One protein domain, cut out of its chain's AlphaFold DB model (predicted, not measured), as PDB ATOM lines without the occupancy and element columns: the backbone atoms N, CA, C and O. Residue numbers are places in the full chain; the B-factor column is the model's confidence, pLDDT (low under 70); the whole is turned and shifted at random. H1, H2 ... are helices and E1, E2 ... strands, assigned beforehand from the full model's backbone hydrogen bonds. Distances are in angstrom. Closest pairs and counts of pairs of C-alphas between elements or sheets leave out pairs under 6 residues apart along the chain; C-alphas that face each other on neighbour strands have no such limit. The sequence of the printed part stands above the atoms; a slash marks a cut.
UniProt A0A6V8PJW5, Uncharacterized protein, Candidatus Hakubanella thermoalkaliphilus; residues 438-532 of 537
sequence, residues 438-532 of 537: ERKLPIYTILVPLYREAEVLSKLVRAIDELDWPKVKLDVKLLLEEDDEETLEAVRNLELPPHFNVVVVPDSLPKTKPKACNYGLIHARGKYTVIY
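This is residues 438 to 532 of the 537 residues of an uncharacterized protein of Candidatus Hakubanella thermoalkaliphilus (UniProt A0A6V8PJW5). A strongly twisted sheet of four parallel strands makes the core, with H3 packed on one face and H1 and H2 over the other, H1 more loosely than H3. The printed part has 95 residues, with three named helices and four named strands in the order E1 H1 E2 H2 E3 H3 E4. The sheet's order is E3 E2 E1 E4, and the class is mixed, helices and strands. The whole is compact, with a radius of gyration of the C-alphas of 13.1 A, and elongated, with spans of 40 by 25 by 16 A.

Start at E1, residues 444 to 450, an inner strand. E2, residues 474 to 481, is its parallel neighbour, where N 446 and O 475 are 2.9 A apart, within hydrogen-bond range. At the edges look for E3, residues 500 to 505, parallel to E2 with N 501 and O 476 at 2.8 A, and E4, residues 528 to 531, parallel to E1 with N 447 and O 530 at 2.8 A. H1, residues 457 to 465, is over E2 at a height over the sheet of 9.5 A and runs along the strands, at 11 degrees to E2 on the local plane. H2, residues 485 to 492, is on the same face, over E2 at a height over the sheet of 9.2 A, its local plane only just fitted, to 6 C-alphas. H1 and H2 are close but not clearly touching; their closest C-alphas, of Leu 457 and Val 491, are 7.5 A apart. H3, residues 513 to 522, is on the opposite face; its closest C-alphas to E1 are those of Lys 513 and Pro 449, 6.0 A apart. H3 is apart from H1 and H2. E1, H1, E2 and E2, H2, E3 are strand-helix-strand units, parallel neighbour strands with a helix between, and E3, H3, E4 is a split one, with E2 and E1 between its strands; each crossover is right-handed. In H1, H2 and H3 every O i to N i+4 pair is within hydrogen-bond range.

Find C-alpha 444 at (-44.106, 47.317, -19.780); from there E1 runs 18.9 A. H1 spans 12.1 A, E2 22.1 A, H2 10.4 A and E3 15.5 A. H3 begins at C-alpha 513, (-26.239, 40.731, -15.877), and spans 14.7 A. E4, 10.5 A long, ends at C-alpha 531, (-33.878, 46.963, -16.711).

The two C-alphas farthest apart, of Arg 439 and Leu 509, are 41.5 A apart. The printed part has no cut, and no link is long. The mean pLDDT of the printed part is 92.5, and no printed residue is under 70.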
ATOM      1  N   GLU A 438     -55.877  55.421 -19.448       86.00
ATOM      2  CA  GLU A 438     -55.160  54.285 -18.859       86.00
ATOM      3  C   GLU A 438     -55.418  52.971 -19.601       86.00
ATOM      4  O   GLU A 438     -54.525  52.127 -19.695       86.00
ATOM      5  N   ARG A 439     -56.578  52.815 -20.251       83.44
ATOM      6  CA  ARG A 439     -56.909  51.632 -21.066       83.44
ATOM      7  C   ARG A 439     -56.003  51.476 -22.277       83.44
ATOM      8  O   ARG A 439     -55.774  50.348 -22.710       83.44
ATOM      9  N   LYS A 440     -55.440  52.572 -22.792       83.88
ATOM     10  CA  LYS A 440     -54.552  52.584 -23.965       83.88
ATOM     11  C   LYS A 440     -53.073  52.453 -23.612       83.88
ATOM     12  O   LYS A 440     -52.255  52.311 -24.519       83.88
ATOM     13  N   LEU A 441     -52.727  52.477 -22.324       89.56
ATOM     14  CA  LEU A 441     -51.344  52.303 -21.892       89.56
ATOM     15  C   LEU A 441     -50.769  50.961 -22.377       89.56
ATOM     16  O   LEU A 441     -51.496  49.960 -22.379       89.56
ATOM     17  N   PRO A 442     -49.494  50.931 -22.796       91.19
ATOM     18  CA  PRO A 442     -48.823  49.713 -23.229       91.19
ATOM     19  C   PRO A 442     -48.482  48.812 -22.039       91.19
ATOM     20  O   PRO A 442     -48.415  49.257 -20.896       91.19
ATOM     21  N   ILE A 443     -48.195  47.545 -22.329       90.88
ATOM     22  CA  ILE A 443     -47.537  46.668 -21.360       90.88
ATOM     23  C   ILE A 443     -46.058  47.063 -21.281       90.88
ATOM     24  O   ILE A 443     -45.416  47.248 -22.324       90.88
ATOM     25  N   TYR A 444     -45.532  47.165 -20.063       94.94
ATOM     26  CA  TYR A 444     -44.106  47.317 -19.780       94.94
ATOM     27  C   TYR A 444     -43.554  46.023 -19.197       94.94
ATOM     28  O   TYR A 444     -44.112  45.501 -18.233       94.94
ATOM     29  N   THR A 445     -42.444  45.538 -19.749       97.50
ATOM     30  CA  THR A 445     -41.660  44.480 -19.112       97.50
ATOM     31  C   THR A 445     -40.548  45.103 -18.275       97.50
ATOM     32  O   THR A 445     -39.749  45.881 -18.796       97.50
ATOM     33  N   ILE A 446     -40.481  44.753 -16.992       97.12
ATOM     34  CA  ILE A 446     -39.391  45.148 -16.092       97.12
ATOM     35  C   ILE A 446     -38.509  43.921 -15.881       97.12
ATOM     36  O   ILE A 446     -38.956  42.924 -15.321       97.12
ATOM     37  N   LEU A 447     -37.269  43.982 -16.351       97.69
ATOM     38  CA  LEU A 447     -36.264  42.950 -16.131       97.69
ATOM     39  C   LEU A 447     -35.461  43.301 -14.884       97.69
ATOM     40  O   LEU A 447     -34.860  44.373 -14.823       97.69
ATOM     41  N   VAL A 448     -35.430  42.388 -13.918       96.25
ATOM     42  CA  VAL A 448     -34.668  42.560 -12.682       96.25
ATOM     43  C   VAL A 448     -33.690  41.395 -12.539       96.25
ATOM     44  O   VAL A 448     -34.092  40.323 -12.078       96.25
ATOM     45  N   PRO A 449     -32.435  41.541 -13.005       95.12
ATOM     46  CA  PRO A 449     -31.407  40.536 -12.784       95.12
ATOM     47  C   PRO A 449     -31.028  40.485 -11.307       95.12
ATOM     48  O   PRO A 449     -30.673  41.512 -10.738       95.12
ATOM     49  N   LEU A 450     -31.100  39.289 -10.725       92.19
ATOM     50  CA  LEU A 450     -30.785  39.019  -9.330       92.19
ATOM     51  C   LEU A 450     -29.677  37.966  -9.224       92.19
ATOM     52  O   LEU A 450     -29.816  36.863  -9.761       92.19
ATOM     53  N   TYR A 451     -28.586  38.291  -8.526       90.25
ATOM     54  CA  TYR A 451     -27.524  37.329  -8.211       90.25
ATOM     55  C   TYR A 451     -26.929  37.573  -6.826       90.25
ATOM     56  O   TYR A 451     -26.178  38.525  -6.623       90.25
ATOM     57  N   ARG A 452     -27.199  36.650  -5.898       88.50
ATOM     58  CA  ARG A 452     -26.830  36.703  -4.475       88.50
ATOM     59  C   ARG A 452     -27.399  37.935  -3.769       88.50
ATOM     60  O   ARG A 452     -26.700  38.623  -3.031       88.50
ATOM     61  N   GLU A 453     -28.677  38.208  -4.020       87.88
ATOM     62  CA  GLU A 453     -29.382  39.429  -3.594       87.88
ATOM     63  C   GLU A 453     -30.676  39.115  -2.815       87.88
ATOM     64  O   GLU A 453     -31.622  39.907  -2.786       87.88
ATOM     65  N   ALA A 454     -30.721  37.958  -2.147       88.94
ATOM     66  CA  ALA A 454     -31.866  37.489  -1.363       88.94
ATOM     67  C   ALA A 454     -32.395  38.529  -0.351       88.94
ATOM     68  O   ALA A 454     -33.608  38.671  -0.186       88.94
ATOM     69  N   GLU A 455     -31.507  39.296   0.290       89.06
ATOM     70  CA  GLU A 455     -31.874  40.295   1.306       89.06
ATOM     71  C   GLU A 455     -32.669  41.487   0.739       89.06
ATOM     72  O   GLU A 455     -33.513  42.062   1.433       89.06
ATOM     73  N   VAL A 456     -32.438  41.860  -0.524       90.00
ATOM     74  CA  VAL A 456     -33.057  43.044  -1.150       90.00
ATOM     75  C   VAL A 456     -34.421  42.714  -1.761       90.00
ATOM     76  O   VAL A 456     -35.292  43.581  -1.868       90.00
ATOM     77  N   LEU A 457     -34.653  41.441  -2.086       91.00
ATOM     78  CA  LEU A 457     -35.830  40.945  -2.799       91.00
ATOM     79  C   LEU A 457     -37.168  41.442  -2.224       91.00
ATOM     80  O   LEU A 457     -38.036  41.891  -2.969       91.00
ATOM     81  N   SER A 458     -37.346  41.391  -0.901       91.62
ATOM     82  CA  SER A 458     -38.610  41.810  -0.273       91.62
ATOM     83  C   SER A 458     -38.889  43.305  -0.453       91.62
ATOM     84  O   SER A 458     -40.034  43.704  -0.661       91.62
ATOM     85  N   LYS A 459     -37.846  44.140  -0.367       91.94
ATOM     86  CA  LYS A 459     -37.950  45.591  -0.565       91.94
ATOM     87  C   LYS A 459     -38.199  45.910  -2.040       91.94
ATOM     88  O   LYS A 459     -39.076  46.711  -2.347       91.94
ATOM     89  N   LEU A 460     -37.481  45.223  -2.924       92.94
ATOM     90  CA  LEU A 460     -37.605  45.310  -4.375       92.94
ATOM     91  C   LEU A 460     -39.033  45.026  -4.857       92.94
ATOM     92  O   LEU A 460     -39.609  45.836  -5.582       92.94
ATOM     93  N   VAL A 461     -39.619  43.901  -4.432       93.56
ATOM     94  CA  VAL A 461     -40.979  43.515  -4.839       93.56
ATOM     95  C   VAL A 461     -41.994  44.568  -4.400       93.56
ATOM     96  O   VAL A 461     -42.821  44.975  -5.209       93.56
ATOM     97  N   ARG A 462     -41.889  45.077  -3.164       92.75
ATOM     98  CA  ARG A 462     -42.773  46.147  -2.669       92.75
ATOM     99  C   ARG A 462     -42.620  47.441  -3.464       92.75
ATOM    100  O   ARG A 462     -43.620  48.009  -3.874       92.75
ATOM    101  N   ALA A 463     -41.391  47.881  -3.724       93.25
ATOM    102  CA  ALA A 463     -41.144  49.121  -4.459       93.25
ATOM    103  C   ALA A 463     -41.692  49.067  -5.896       93.25
ATOM    104  O   ALA A 463     -42.301  50.024  -6.369       93.25
ATOM    105  N   ILE A 464     -41.524  47.931  -6.583       93.50
ATOM    106  CA  ILE A 464     -42.082  47.731  -7.927       93.50
ATOM    107  C   ILE A 464     -43.617  47.628  -7.872       93.50
ATOM    108  O   ILE A 464     -44.309  48.181  -8.731       93.50
ATOM    109  N   ASP A 465     -44.171  46.976  -6.848       91.88
ATOM    110  CA  ASP A 465     -45.620  46.902  -6.642       91.88
ATOM    111  C   ASP A 465     -46.243  48.246  -6.213       91.88
ATOM    112  O   ASP A 465     -47.436  48.468  -6.380       91.88
ATOM    113  N   GLU A 466     -45.456  49.220  -5.767       93.19
ATOM    114  CA  GLU A 466     -45.930  50.584  -5.494       93.19
ATOM    115  C   GLU A 466     -45.904  51.498  -6.731       93.19
ATOM    116  O   GLU A 466     -46.429  52.611  -6.679       93.19
ATOM    117  N   LEU A 467     -45.359  51.041  -7.869       92.56
ATOM    118  CA  LEU A 467     -45.343  51.836  -9.100       92.56
ATOM    119  C   LEU A 467     -46.761  52.242  -9.528       92.56
ATOM    120  O   LEU A 467     -47.653  51.392  -9.651       92.56
ATOM    121  N   ASP A 468     -46.927  53.534  -9.827       90.69
ATOM    122  CA  ASP A 468     -48.154  54.118 -10.375       90.69
ATOM    123  C   ASP A 468     -48.330  53.726 -11.850       90.69
ATOM    124  O   ASP A 468     -48.059  54.478 -12.787       90.69
ATOM    125  N   TRP A 469     -48.708  52.466 -12.051       91.62
ATOM    126  CA  TRP A 469     -49.032  51.880 -13.342       91.62
ATOM    127  C   TRP A 469     -50.076  50.774 -13.159       91.62
ATOM    128  O   TRP A 469     -50.041  50.061 -12.148       91.62
ATOM    129  N   PRO A 470     -50.992  50.558 -14.122       91.50
ATOM    130  CA  PRO A 470     -51.930  49.444 -14.045       91.50
ATOM    131  C   PRO A 470     -51.202  48.099 -13.905       91.50
ATOM    132  O   PRO A 470     -50.436  47.714 -14.787       91.50
ATOM    133  N   LYS A 471     -51.481  47.344 -12.834       90.00
ATOM    134  CA  LYS A 471     -50.777  46.081 -12.524       90.00
ATOM    135  C   LYS A 471     -50.926  45.024 -13.614       90.00
ATOM    136  O   LYS A 471     -49.961  44.368 -13.975       90.00
ATOM    137  N   VAL A 472     -52.099  44.963 -14.243       90.00
ATOM    138  CA  VAL A 472     -52.372  44.111 -15.420       90.00
ATOM    139  C   VAL A 472     -51.547  44.478 -16.669       90.00
ATOM    140  O   VAL A 472     -51.589  43.765 -17.667       90.00
ATOM    141  N   LYS A 473     -50.814  45.600 -16.640       91.62
ATOM    142  CA  LYS A 473     -49.930  46.086 -17.711       91.62
ATOM    143  C   LYS A 473     -48.460  46.148 -17.294       91.62
ATOM    144  O   LYS A 473     -47.647  46.698 -18.039       91.62
ATOM    145  N   LEU A 474     -48.125  45.596 -16.132       93.69
ATOM    146  CA  LEU A 474     -46.752  45.325 -15.735       93.69
ATOM    147  C   LEU A 474     -46.461  43.840 -15.960       93.69
ATOM    148  O   LEU A 474     -47.254  42.977 -15.605       93.69
ATOM    149  N   ASP A 475     -45.323  43.551 -16.574       94.44
ATOM    150  CA  ASP A 475     -44.752  42.212 -16.712       94.44
ATOM    151  C   ASP A 475     -43.381  42.236 -16.040       94.44
ATOM    152  O   ASP A 475     -42.374  42.583 -16.657       94.44
ATOM    153  N   VAL A 476     -43.340  41.945 -14.744       96.38
ATOM    154  CA  VAL A 476     -42.093  41.977 -13.977       96.38
ATOM    155  C   VAL A 476     -41.441  40.608 -14.051       96.38
ATOM    156  O   VAL A 476     -42.078  39.592 -13.771       96.38
ATOM    157  N   LYS A 477     -40.164  40.570 -14.424       96.69
ATOM    158  CA  LYS A 477     -39.374  39.344 -14.505       96.69
ATOM    159  C   LYS A 477     -38.202  39.417 -13.552       96.69
ATOM    160  O   LYS A 477     -37.265  40.180 -13.778       96.69
ATOM    161  N   LEU A 478     -38.259  38.593 -12.517       96.69
ATOM    162  CA  LEU A 478     -37.137  38.355 -11.621       96.69
ATOM    163  C   LEU A 478     -36.243  37.306 -12.283       96.69
ATOM    164  O   LEU A 478     -36.680  36.172 -12.485       96.69
ATOM    165  N   LEU A 479     -35.033  37.697 -12.681       96.31
ATOM    166  CA  LEU A 479     -34.103  36.842 -13.417       96.31
ATOM    167  C   LEU A 479     -33.066  36.306 -12.434       96.31
ATOM    168  O   LEU A 479     -32.153  37.035 -12.057       96.31
ATOM    169  N   LEU A 480     -33.230  35.062 -11.998       94.88
ATOM    170  CA  LEU A 480     -32.374  34.437 -10.990       94.88
ATOM    171  C   LEU A 480     -31.463  33.417 -11.661       94.88
ATOM    172  O   LEU A 480     -31.949  32.589 -12.427       94.88
ATOM    173  N   GLU A 481     -30.166  33.439 -11.373       93.88
ATOM    174  CA  GLU A 481     -29.269  32.377 -11.846       93.88
ATOM    175  C   GLU A 481     -29.586  31.048 -11.137       93.88
ATOM    176  O   GLU A 481     -29.881  31.005  -9.945       93.88
ATOM    177  N   GLU A 482     -29.536  29.942 -11.879       94.12
ATOM    178  CA  GLU A 482     -29.902  28.612 -11.375       94.12
ATOM    179  C   GLU A 482     -29.016  28.111 -10.222       94.12
ATOM    180  O   GLU A 482     -29.470  27.306  -9.412       94.12
ATOM    181  N   ASP A 483     -27.768  28.580 -10.136       93.00
ATOM    182  CA  ASP A 483     -26.829  28.222  -9.068       93.00
ATOM    183  C   ASP A 483     -26.982  29.073  -7.794       93.00
ATOM    184  O   ASP A 483     -26.242  28.871  -6.831       93.00
ATOM    185  N   ASP A 484     -27.927  30.015  -7.772       93.25
ATOM    186  CA  ASP A 484     -28.215  30.882  -6.630       93.25
ATOM    187  C   ASP A 484     -29.379  30.338  -5.783       93.25
ATOM    188  O   ASP A 484     -30.497  30.863  -5.777       93.25
ATOM    189  N   GLU A 485     -29.113  29.238  -5.073       93.75
ATOM    190  CA  GLU A 485     -30.108  28.555  -4.234       93.75
ATOM    191  C   GLU A 485     -30.703  29.469  -3.151       93.75
ATOM    192  O   GLU A 485     -31.900  29.383  -2.875       93.75
ATOM    193  N   GLU A 486     -29.899  30.374  -2.584       94.81
ATOM    194  CA  GLU A 486     -30.315  31.303  -1.529       94.81
ATOM    195  C   GLU A 486     -31.406  32.262  -2.026       94.81
ATOM    196  O   GLU A 486     -32.481  32.360  -1.426       94.81
ATOM    197  N   THR A 487     -31.176  32.931  -3.161       92.25
ATOM    198  CA  THR A 487     -32.168  33.851  -3.736       92.25
ATOM    199  C   THR A 487     -33.389  33.094  -4.267       92.25
ATOM    200  O   THR A 487     -34.519  33.572  -4.131       92.25
ATOM    201  N   LEU A 488     -33.209  31.887  -4.822       94.00
ATOM    202  CA  LEU A 488     -34.319  31.032  -5.259       94.00
ATOM    203  C   LEU A 488     -35.226  30.622  -4.090       94.00
ATOM    204  O   LEU A 488     -36.450  30.631  -4.230       94.00
ATOM    205  N   GLU A 489     -34.653  30.265  -2.941       94.00
ATOM    206  CA  GLU A 489     -35.409  29.941  -1.731       94.00
ATOM    207  C   GLU A 489     -36.111  31.180  -1.159       94.00
ATOM    208  O   GLU A 489     -37.294  31.110  -0.816       94.00
ATOM    209  N   ALA A 490     -35.439  32.336  -1.150       92.88
ATOM    210  CA  ALA A 490     -36.039  33.603  -0.734       92.88
ATOM    211  C   ALA A 490     -37.272  33.969  -1.578       92.88
ATOM    212  O   ALA A 490     -38.301  34.353  -1.023       92.88
ATOM    213  N   VAL A 491     -37.208  33.782  -2.902       93.75
ATOM    214  CA  VAL A 491     -38.354  33.985  -3.804       93.75
ATOM    215  C   VAL A 491     -39.481  32.990  -3.541       93.75
ATOM    216  O   VAL A 491     -40.643  33.386  -3.547       93.75
ATOM    217  N   ARG A 492     -39.177  31.708  -3.301       90.56
ATOM    218  CA  ARG A 492     -40.208  30.685  -3.025       90.56
ATOM    219  C   ARG A 492     -40.982  30.953  -1.738       90.56
ATOM    220  O   ARG A 492     -42.156  30.605  -1.664       90.56
ATOM    221  N   ASN A 493     -40.327  31.551  -0.749       91.94
ATOM    222  CA  ASN A 493     -40.936  31.915   0.527       91.94
ATOM    223  C   ASN A 493     -41.716  33.239   0.468       91.94
ATOM    224  O   ASN A 493     -42.341  33.619   1.457       91.94
ATOM    225  N   LEU A 494     -41.673  33.947  -0.664       90.44
ATOM    226  CA  LEU A 494     -42.332  35.230  -0.847       90.44
ATOM    227  C   LEU A 494     -43.628  35.062  -1.650       90.44
ATOM    228  O   LEU A 494     -43.646  34.461  -2.722       90.44
ATOM    229  N   GLU A 495     -44.719  35.638  -1.148       87.19
ATOM    230  CA  GLU A 495     -45.976  35.728  -1.892       87.19
ATOM    231  C   GLU A 495     -45.841  36.805  -2.974       87.19
ATOM    232  O   GLU A 495     -45.994  38.001  -2.723       87.19
ATOM    233  N   LEU A 496     -45.480  36.378  -4.184       91.00
ATOM    234  CA  LEU A 496     -45.329  37.275  -5.323       91.00
ATOM    235  C   LEU A 496     -46.697  37.704  -5.876       91.00
ATOM    236  O   LEU A 496     -47.542  36.842  -6.139       91.00
ATOM    237  N   PRO A 497     -46.906  39.007  -6.144       90.12
ATOM    238  CA  PRO A 497     -48.094  39.462  -6.853       90.12
ATOM    239  C   PRO A 497     -48.191  38.848  -8.267       90.12
ATOM    240  O   PRO A 497     -47.161  38.577  -8.888       90.12
ATOM    241  N   PRO A 498     -49.394  38.713  -8.857       86.50
ATOM    242  CA  PRO A 498     -49.597  37.997 -10.131       86.50
ATOM    243  C   PRO A 498     -48.860  38.563 -11.352       86.50
ATOM    244  O   PRO A 498     -48.709  37.884 -12.365       86.50
ATOM    245  N   HIS A 499     -48.428  39.823 -11.291       90.44
ATOM    246  CA  HIS A 499     -47.679  40.475 -12.367       90.44
ATOM    247  C   HIS A 499     -46.160  40.240 -12.277       90.44
ATOM    248  O   HIS A 499     -45.423  40.685 -13.160       90.44
ATOM    249  N   PHE A 500     -45.689  39.515 -11.253       93.44
ATOM    250  CA  PHE A 500     -44.311  39.052 -11.123       93.44
ATOM    251  C   PHE A 500     -44.169  37.617 -11.624       93.44
ATOM    252  O   PHE A 500     -44.915  36.718 -11.242       93.44
ATOM    253  N   ASN A 501     -43.147  37.391 -12.440       92.25
ATOM    254  CA  ASN A 501     -42.773  36.083 -12.948       92.25
ATOM    255  C   ASN A 501     -41.305  35.815 -12.636       92.25
ATOM    256  O   ASN A 501     -40.437  36.660 -12.851       92.25
ATOM    257  N   VAL A 502     -41.028  34.615 -12.143       94.56
ATOM    258  CA  VAL A 502     -39.667  34.160 -11.861       94.56
ATOM    259  C   VAL A 502     -39.136  33.461 -13.101       94.56
ATOM    260  O   VAL A 502     -39.754  32.516 -13.590       94.56
ATOM    261  N   VAL A 503     -37.992  33.917 -13.602       95.88
ATOM    262  CA  VAL A 503     -37.271  33.290 -14.710       95.88
ATOM    263  C   VAL A 503     -35.950  32.779 -14.160       95.88
ATOM    264  O   VAL A 503     -35.102  33.564 -13.736       95.88
ATOM    265  N   VAL A 504     -35.784  31.459 -14.154       95.75
ATOM    266  CA  VAL A 504     -34.537  30.827 -13.719       95.75
ATOM    267  C   VAL A 504     -33.601  30.758 -14.916       95.75
ATOM    268  O   VAL A 504     -33.824  29.987 -15.845       95.75
ATOM    269  N   VAL A 505     -32.562  31.582 -14.898       96.06
ATOM    270  CA  VAL A 505     -31.541  31.660 -15.935       96.06
ATOM    271  C   VAL A 505     -30.612  30.445 -15.801       96.06
ATOM    272  O   VAL A 505     -29.950  30.297 -14.773       96.06
ATOM    273  N   PRO A 506     -30.527  29.573 -16.822       95.31
ATOM    274  CA  PRO A 506     -29.682  28.384 -16.791       95.31
ATOM    275  C   PRO A 506     -28.207  28.675 -16.505       95.31
ATOM    276  O   PRO A 506     -27.618  29.592 -17.104       95.31
ATOM    277  N   ASP A 507     -27.584  27.808 -15.699       92.75
ATOM    278  CA  ASP A 507     -26.144  27.870 -15.457       92.75
ATOM    279  C   ASP A 507     -25.369  27.711 -16.777       92.75
ATOM    280  O   ASP A 507     -25.494  26.723 -17.507       92.75
ATOM    281  N   SER A 508     -24.622  28.752 -17.133       91.50
ATOM    282  CA  SER A 508     -23.910  28.867 -18.405       91.50
ATOM    283  C   SER A 508     -22.914  30.024 -18.374       91.50
ATOM    284  O   SER A 508     -23.085  31.008 -17.649       91.50
ATOM    285  N   LEU A 509     -21.860  29.912 -19.188       87.56
ATOM    286  CA  LEU A 509     -20.897  30.988 -19.405       87.56
ATOM    287  C   LEU A 509     -21.294  31.833 -20.629       87.56
ATOM    288  O   LEU A 509     -21.691  31.257 -21.643       87.56
ATOM    289  N   PRO A 510     -21.121  33.167 -20.584       87.88
ATOM    290  CA  PRO A 510     -20.595  33.960 -19.467       87.88
ATOM    291  C   PRO A 510     -21.671  34.319 -18.419       87.88
ATOM    292  O   PRO A 510     -22.767  34.741 -18.773       87.88
ATOM    293  N   LYS A 511     -21.339  34.250 -17.121       85.94
ATOM    294  CA  LYS A 511     -22.230  34.692 -16.029       85.94
ATOM    295  C   LYS A 511     -22.189  36.208 -15.871       85.94
ATOM    296  O   LYS A 511     -21.234  36.742 -15.313       85.94
ATOM    297  N   THR A 512     -23.176  36.907 -16.426       90.38
ATOM    298  CA  THR A 512     -23.214  38.377 -16.442       90.38
ATOM    299  C   THR A 512     -24.660  38.887 -16.431       90.38
ATOM    300  O   THR A 512     -25.527  38.243 -17.024       90.38
ATOM    301  N   LYS A 513     -24.912  40.072 -15.840       91.12
ATOM    302  CA  LYS A 513     -26.239  40.731 -15.877       91.12
ATOM    303  C   LYS A 513     -26.788  40.850 -17.319       91.12
ATOM    304  O   LYS A 513     -27.941  40.487 -17.529       91.12
ATOM    305  N   PRO A 514     -25.993  41.230 -18.348       91.94
ATOM    306  CA  PRO A 514     -26.458  41.222 -19.738       91.94
ATOM    307  C   PRO A 514     -26.943  39.861 -20.259       91.94
ATOM    308  O   PRO A 514     -27.957  39.835 -20.952       91.94
ATOM    309  N   LYS A 515     -26.284  38.737 -19.922       92.94
ATOM    310  CA  LYS A 515     -26.773  37.390 -20.299       92.94
ATOM    311  C   LYS A 515     -28.156  37.148 -19.698       92.94
ATOM    312  O   LYS A 515     -29.076  36.786 -20.426       92.94
ATOM    313  N   ALA A 516     -28.295  37.370 -18.389       95.06
ATOM    314  CA  ALA A 516     -29.563  37.201 -17.688       95.06
ATOM    315  C   ALA A 516     -30.659  38.067 -18.326       95.06
ATOM    316  O   ALA A 516     -31.709  37.544 -18.687       95.06
ATOM    317  N   CYS A 517     -30.389  39.351 -18.579       95.88
ATOM    318  CA  CYS A 517     -31.333  40.252 -19.242       95.88
ATOM    319  C   CYS A 517     -31.699  39.796 -20.661       95.88
ATOM    320  O   CYS A 517     -32.875  39.825 -21.008       95.88
ATOM    321  N   ASN A 518     -30.739  39.335 -21.472       95.12
ATOM    322  CA  ASN A 518     -31.030  38.789 -22.800       95.12
ATOM    323  C   ASN A 518     -31.905  37.532 -22.717       95.12
ATOM    324  O   ASN A 518     -32.793  37.357 -23.545       95.12
ATOM    325  N   TYR A 519     -31.674  36.678 -21.717       96.69
ATOM    326  CA  TYR A 519     -32.509  35.510 -21.454       96.69
ATOM    327  C   TYR A 519     -33.933  35.938 -21.061       96.69
ATOM    328  O   TYR A 519     -34.906  35.523 -21.682       96.69
ATOM    329  N   GLY A 520     -34.069  36.867 -20.110       96.25
ATOM    330  CA  GLY A 520     -35.356  37.446 -19.712       96.25
ATOM    331  C   GLY A 520     -36.104  38.143 -20.856       96.25
ATOM    332  O   GLY A 520     -37.334  38.074 -20.920       96.25
ATOM    333  N   LEU A 521     -35.373  38.769 -21.785       95.62
ATOM    334  CA  LEU A 521     -35.920  39.466 -22.949       95.62
ATOM    335  C   LEU A 521     -36.656  38.522 -23.908       95.62
ATOM    336  O   LEU A 521     -37.658  38.929 -24.490       95.62
ATOM    337  N   ILE A 522     -36.229  37.259 -24.028       94.69
ATOM    338  CA  ILE A 522     -36.932  36.239 -24.831       94.69
ATOM    339  C   ILE A 522     -38.388  36.103 -24.365       94.69
ATOM    340  O   ILE A 522     -39.296  35.892 -25.168       94.69
ATOM    341  N   HIS A 523     -38.641  36.284 -23.072       93.75
ATOM    342  CA  HIS A 523     -39.959  36.102 -22.469       93.75
ATOM    343  C   HIS A 523     -40.738  37.407 -22.287       93.75
ATOM    344  O   HIS A 523     -41.831  37.383 -21.714       93.75
ATOM    345  N   ALA A 524     -40.176  38.551 -22.690       93.94
ATOM    346  CA  ALA A 524     -40.791  39.861 -22.506       93.94
ATOM    347  C   ALA A 524     -42.109  39.974 -23.284       93.94
ATOM    348  O   ALA A 524     -42.179  39.637 -24.465       93.94
ATOM    349  N   ARG A 525     -43.162  40.455 -22.612       89.94
ATOM    350  CA  ARG A 525     -44.486  40.693 -23.216       89.94
ATOM    351  C   ARG A 525     -44.733  42.163 -23.553       89.94
ATOM    352  O   ARG A 525     -45.659  42.481 -24.298       89.94
ATOM    353  N   GLY A 526     -43.955  43.061 -22.958       90.88
ATOM    354  CA  GLY A 526     -44.131  44.497 -23.058       90.88
ATOM    355  C   GLY A 526     -43.785  45.051 -24.433       90.88
ATOM    356  O   GLY A 526     -42.850  44.605 -25.092       90.88
ATOM    357  N   LYS A 527     -44.502  46.105 -24.839       91.12
ATOM    358  CA  LYS A 527     -44.089  46.943 -25.977       91.12
ATOM    359  C   LYS A 527     -42.768  47.651 -25.667       91.12
ATOM    360  O   LYS A 527     -41.969  47.901 -26.566       91.12
ATOM    361  N   TYR A 528     -42.572  47.978 -24.394       94.56
ATOM    362  CA  TYR A 528     -41.358  48.573 -23.860       94.56
ATOM    363  C   TYR A 528     -40.761  47.639 -22.813       94.56
ATOM    364  O   TYR A 528     -41.491  46.968 -22.083       94.56
ATOM    365  N   THR A 529     -39.433  47.601 -22.754       96.06
ATOM    366  CA  THR A 529     -38.680  46.840 -21.755       96.06
ATOM    367  C   THR A 529     -37.714  47.775 -21.046       96.06
ATOM    368  O   THR A 529     -37.057  48.589 -21.698       96.06
ATOM    369  N   VAL A 530     -37.635  47.665 -19.724       95.12
ATOM    370  CA  VAL A 530     -36.692  48.399 -18.876       95.12
ATOM    371  C   VAL A 530     -35.940  47.415 -17.987       95.12
ATOM    372  O   VAL A 530     -36.468  46.356 -17.654       95.12
ATOM    373  N   ILE A 531     -34.702  47.745 -17.635       95.19
ATOM    374  CA  ILE A 531     -33.878  46.963 -16.711       95.19
ATOM    375  C   ILE A 531     -33.752  47.779 -15.432       95.19
ATOM    376  O   ILE A 531     -33.336  48.934 -15.508       95.19
ATOM    377  N   TYR A 532     -34.123  47.197 -14.297       92.44
ATOM    378  CA  TYR A 532     -33.880  47.779 -12.976       92.44
ATOM    379  C   TYR A 532     -32.741  47.018 -12.317       92.44
ATOM    380  O   TYR A 532     -32.756  45.787 -12.299       92.44
TER     381      TYR A 532